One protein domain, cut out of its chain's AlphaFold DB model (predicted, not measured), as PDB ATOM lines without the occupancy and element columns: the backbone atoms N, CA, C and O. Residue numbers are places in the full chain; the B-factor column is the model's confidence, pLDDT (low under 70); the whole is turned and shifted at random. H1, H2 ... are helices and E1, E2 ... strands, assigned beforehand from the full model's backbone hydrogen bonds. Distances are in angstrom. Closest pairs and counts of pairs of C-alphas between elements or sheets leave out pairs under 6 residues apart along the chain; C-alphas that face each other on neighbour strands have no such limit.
ATOM      1  N   PHE A   4      36.236   7.815  21.992       97.19
ATOM      2  CA  PHE A   4      35.348   8.409  21.004       97.19
ATOM      3  C   PHE A   4      35.325   7.547  19.744       97.19
ATOM      4  O   PHE A   4      36.373   7.112  19.263       97.19
ATOM      5  N   VAL A   5      34.146   7.325  19.179       95.75
ATOM      6  CA  VAL A   5      33.984   6.605  17.920       95.75
ATOM      7  C   VAL A   5      33.913   7.605  16.771       95.75
ATOM      8  O   VAL A   5      33.125   8.549  16.797       95.75
ATOM      9  N   TYR A   6      34.742   7.399  15.747       93.75
ATOM     10  CA  TYR A   6      34.760   8.226  14.541       93.75
ATOM     11  C   TYR A   6      34.461   7.403  13.290       93.75
ATOM     12  O   TYR A   6      34.647   6.187  13.258       93.75
ATOM     13  N   GLY A   7      34.001   8.074  12.240       87.12
ATOM     14  CA  GLY A   7      33.559   7.407  11.024       87.12
ATOM     15  C   GLY A   7      32.703   8.321  10.149       87.12
ATOM     16  O   GLY A   7      32.878   9.539  10.198       87.12
ATOM     17  N   PRO A   8      31.775   7.760   9.356       80.56
ATOM     18  CA  PRO A   8      30.924   8.527   8.444       80.56
ATOM     19  C   PRO A   8      30.102   9.628   9.130       80.56
ATOM     20  O   PRO A   8      29.868  10.678   8.542       80.56
ATOM     21  N   GLU A   9      29.690   9.400  10.378       84.88
ATOM     22  CA  GLU A   9      28.816  10.303  11.140       84.88
ATOM     23  C   GLU A   9      29.579  11.435  11.845       84.88
ATOM     24  O   GLU A   9      29.042  12.524  12.037       84.88
ATOM     25  N   ARG A  10      30.834  11.186  12.248       89.31
ATOM     26  CA  ARG A  10      31.678  12.128  13.002       89.31
ATOM     27  C   ARG A  10      33.117  12.053  12.524       89.31
ATOM     28  O   ARG A  10      33.752  10.996  12.583       89.31
ATOM     29  N   THR A  11      33.661  13.188  12.098       89.12
ATOM     30  CA  THR A  11      35.043  13.236  11.625       89.12
ATOM     31  C   THR A  11      36.022  13.299  12.798       89.12
ATOM     32  O   THR A  11      35.760  13.926  13.823       89.12
ATOM     33  N   LEU A  12      37.196  12.677  12.644       90.69
ATOM     34  CA  LEU A  12      38.248  12.736  13.663       90.69
ATOM     35  C   LEU A  12      38.680  14.181  14.011       90.69
ATOM     36  O   LEU A  12      38.896  14.452  15.192       90.69
ATOM     37  N   PRO A  13      38.814  15.124  13.051       89.50
ATOM     38  CA  PRO A  13      39.060  16.528  13.377       89.50
ATOM     39  C   PRO A  13      38.004  17.168  14.281       89.50
ATOM     40  O   PRO A  13      38.376  17.940  15.160       89.50
ATOM     41  N   ASP A  14      36.723  16.850  14.090       91.62
ATOM     42  CA  ASP A  14      35.646  17.426  14.903       91.62
ATOM     43  C   ASP A  14      35.655  16.828  16.310       91.62
ATOM     44  O   ASP A  14      35.644  17.565  17.288       91.62
ATOM     45  N   ILE A  15      35.867  15.513  16.429       94.88
ATOM     46  CA  ILE A  15      36.082  14.868  17.734       94.88
ATOM     47  C   ILE A  15      37.250  15.516  18.481       94.88
ATOM     48  O   ILE A  15      37.133  15.820  19.662       94.88
ATOM     49  N   ARG A  16      38.377  15.772  17.806       93.50
ATOM     50  CA  ARG A  16      39.541  16.421  18.434       93.50
ATOM     51  C   ARG A  16      39.263  17.852  18.897       93.50
ATOM     52  O   ARG A  16      39.942  18.314  19.807       93.50
ATOM     53  N   ARG A  17      38.330  18.551  18.251       94.12
ATOM     54  CA  ARG A  17      37.938  19.922  18.596       94.12
ATOM     55  C   ARG A  17      36.976  19.951  19.784       94.12
ATOM     56  O   ARG A  17      37.122  20.801  20.656       94.12
ATOM     57  N   ASP A  18      36.034  19.015  19.803       95.12
ATOM     58  CA  ASP A  18      34.829  19.093  20.631       95.12
ATOM     59  C   ASP A  18      34.844  18.125  21.830       95.12
ATOM     60  O   ASP A  18      33.980  18.202  22.710       95.12
ATOM     61  N   ALA A  19      35.823  17.216  21.894       95.88
ATOM     62  CA  ALA A  19      35.980  16.266  22.993       95.88
ATOM     63  C   ALA A  19      36.069  16.973  24.353       95.88
ATOM     64  O   ALA A  19      36.843  17.912  24.535       95.88
ATOM     65  N   PHE A  20      35.292  16.473  25.317       95.06
ATOM     66  CA  PHE A  20      35.201  16.959  26.700       95.06
ATOM     67  C   PHE A  20      34.673  18.389  26.866       95.06
ATOM     68  O   PHE A  20      34.615  18.885  27.988       95.06
ATOM     69  N   THR A  21      34.263  19.048  25.780       94.12
ATOM     70  CA  THR A  21      33.604  20.357  25.834       94.12
ATOM     71  C   THR A  21      32.120  20.197  25.540       94.12
ATOM     72  O   THR A  21      31.292  20.286  26.443       94.12
ATOM     73  N   VAL A  22      31.786  19.891  24.291       94.62
ATOM     74  CA  VAL A  22      30.408  19.673  23.830       94.62
ATOM     75  C   VAL A  22      30.154  18.218  23.439       94.62
ATOM     76  O   VAL A  22      29.000  17.817  23.305       94.62
ATOM     77  N   LEU A  23      31.214  17.413  23.300       94.25
ATOM     78  CA  LEU A  23      31.140  15.990  22.993       94.25
ATOM     79  C   LEU A  23      31.655  15.145  24.166       94.25
ATOM     80  O   LEU A  23      32.806  15.279  24.587       94.25
ATOM     81  N   GLN A  24      30.815  14.235  24.660       96.00
ATOM     82  CA  GLN A  24      31.190  13.239  25.668       96.00
ATOM     83  C   GLN A  24      31.729  11.956  25.009       96.00
ATOM     84  O   GLN A  24      31.339  11.659  23.876       96.00
ATOM     85  N   PRO A  25      32.615  11.197  25.686       96.94
ATOM     86  CA  PRO A  25      33.085   9.908  25.185       96.94
ATOM     87  C   PRO A  25      31.928   8.932  24.943       96.94
ATOM     88  O   PRO A  25      31.006   8.842  25.750       96.94
ATOM     89  N   ASP A  26      32.005   8.158  23.862       96.56
ATOM     90  CA  ASP A  26      31.023   7.113  23.542       96.56
ATOM     91  C   ASP A  26      31.160   5.896  24.467       96.56
ATOM     92  O   ASP A  26      30.185   5.209  24.774       96.56
ATOM     93  N   HIS A  27      32.387   5.627  24.920       96.69
ATOM     94  CA  HIS A  27      32.691   4.543  25.845       96.69
ATOM     95  C   HIS A  27      33.695   4.972  26.918       96.69
ATOM     96  O   HIS A  27      34.564   5.817  26.695       96.69
ATOM     97  N   GLY A  28      33.638   4.292  28.063       94.62
ATOM     98  CA  GLY A  28      34.542   4.524  29.185       94.62
ATOM     99  C   GLY A  28      34.061   5.631  30.123       94.62
ATOM    100  O   GLY A  28      32.877   5.940  30.187       94.62
ATOM    101  N   VAL A  29      34.997   6.173  30.902       94.50
ATOM    102  CA  VAL A  29      34.744   7.270  31.852       94.50
ATOM    103  C   VAL A  29      34.595   8.601  31.113       94.50
ATOM    104  O   VAL A  29      35.162   8.752  30.036       94.50
ATOM    105  N   SER A  30      33.867   9.557  31.691       94.56
ATOM    106  CA  SER A  30      33.613  10.865  31.065       94.56
ATOM    107  C   SER A  30      34.809  11.816  31.108       94.56
ATOM    108  O   SER A  30      34.918  12.683  30.248       94.56
ATOM    109  N   ASP A  31      35.718  11.646  32.069       94.88
ATOM    110  CA  ASP A  31      36.883  12.516  32.230       94.88
ATOM    111  C   ASP A  31      38.100  12.031  31.420       94.88
ATOM    112  O   ASP A  31      38.334  10.818  31.310       94.88
ATOM    113  N   PRO A  32      38.927  12.953  30.886       95.62
ATOM    114  CA  PRO A  32      40.186  12.598  30.243       95.62
ATOM    115  C   PRO A  32      41.127  11.903  31.232       95.62
ATOM    116  O   PRO A  32      41.281  12.320  32.380       95.62
ATOM    117  N   HIS A  33      41.820  10.856  30.778       96.00
ATOM    118  CA  HIS A  33      42.857  10.229  31.591       96.00
ATOM    119  C   HIS A  33      44.026  11.213  31.802       96.00
ATOM    120  O   HIS A  33      44.524  11.746  30.806       96.00
ATOM    121  N   PRO A  34      44.551  11.399  33.031       94.75
ATOM    122  CA  PRO A  34      45.510  12.468  33.338       94.75
ATOM    123  C   PRO A  34      46.769  12.498  32.463       94.75
ATOM    124  O   PRO A  34      47.278  13.565  32.143       94.75
ATOM    125  N   THR A  35      47.276  11.328  32.068       95.75
ATOM    126  CA  THR A  35      48.512  11.208  31.271       95.75
ATOM    127  C   THR A  35      48.292  10.736  29.838       95.75
ATOM    128  O   THR A  35      49.179  10.885  29.006       95.75
ATOM    129  N   ALA A  36      47.132  10.146  29.543       93.62
ATOM    130  CA  ALA A  36      46.871   9.486  28.261       93.62
ATOM    131  C   ALA A  36      45.779  10.192  27.448       93.62
ATOM    132  O   ALA A  36      45.592   9.882  26.275       93.62
ATOM    133  N   GLY A  37      45.051  11.131  28.062       94.94
ATOM    134  CA  GLY A  37      43.920  11.803  27.446       94.94
ATOM    135  C   GLY A  37      42.809  10.816  27.103       94.94
ATOM    136  O   GLY A  37      42.187  10.233  27.994       94.94
ATOM    137  N   ALA A  38      42.559  10.646  25.807       96.62
ATOM    138  CA  ALA A  38      41.476   9.834  25.272       96.62
ATOM    139  C   ALA A  38      41.894   9.076  24.019       96.62
ATOM    140  O   ALA A  38      42.850   9.441  23.335       96.62
ATOM    141  N   MET A  39      41.121   8.046  23.689       95.94
ATOM    142  CA  MET A  39      41.256   7.316  22.434       95.94
ATOM    143  C   MET A  39      40.174   7.747  21.450       95.94
ATOM    144  O   MET A  39      39.057   8.070  21.847       95.94
ATOM    145  N   ALA A  40      40.500   7.709  20.162       95.69
ATOM    146  CA  ALA A  40      39.520   7.784  19.091       95.69
ATOM    147  C   ALA A  40      39.668   6.541  18.210       95.69
ATOM    148  O   ALA A  40      40.754   6.283  17.689       95.69
ATOM    149  N   VAL A  41      38.594   5.770  18.061       95.25
ATOM    150  CA  VAL A  41      38.571   4.509  17.307       95.25
ATOM    151  C   VAL A  41      37.536   4.618  16.200       95.25
ATOM    152  O   VAL A  41      36.462   5.168  16.401       95.25
ATOM    153  N   GLY A  42      37.847   4.118  15.013       92.75
ATOM    154  CA  GLY A  42      36.937   4.237  13.886       92.75
ATOM    155  C   GLY A  42      37.302   3.318  12.739       92.75
ATOM    156  O   GLY A  42      38.448   2.883  12.613       92.75
ATOM    157  N   ALA A  43      36.314   3.055  11.892       90.81
ATOM    158  CA  ALA A  43      36.481   2.351  10.630       90.81
ATOM    159  C   ALA A  43      36.326   3.349   9.477       90.81
ATOM    160  O   ALA A  43      35.437   4.201   9.486       90.81
TER     161      ALA A  43
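This is residues 4 to 43 of the 152 residues of the protein "FTCD domain-containing protein" of Acidimicrobiales bacterium (UniProt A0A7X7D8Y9). There is little regular structure: two short parallel strands, E1 and E2, lie side by side with one short helix, H1, over one face, and a long looping stretch, residues 19 to 38, reaches out past the strands' starts. The printed part has 40 residues, with 14 in named elements, in the order E1, H1, E2; the class is mixed. It is compact, with a radius of gyration of the C-alphas of 9.7 A, and only just elongated, spanning 29 by 19 by 14 A.

E1, residues 4 to 6, begins at C-alpha 4 (35.348, 8.409, 21.004). E2, residues 39 to 42, is 10.1 A long and ends at C-alpha 42 (36.937, 4.237, 13.886). H1, residues 12 to 18, is 10.0 A long.

E1 and E2 are parallel neighbours at 29 degrees, with N 4 and O 39 within hydrogen-bond range at 2.8 A. E1, H1 and E2 form a strand-helix-strand unit, two parallel neighbour strands with a helix between them in the chain, and its crossover is right-handed. The closest C-alphas of E1 and H1 are those of Tyr 6 and Leu 12, 5.8 A apart. In H1 every O i to N i+4 pair is within hydrogen-bond range.

The farthest C-alphas, those of Pro 8 and Pro 34, are 29.1 A apart. The link from H1 to E2 is long, and that from E1 to H1 is tight. The printed part has no cut, and no printed residue is under 70 in pLDDT.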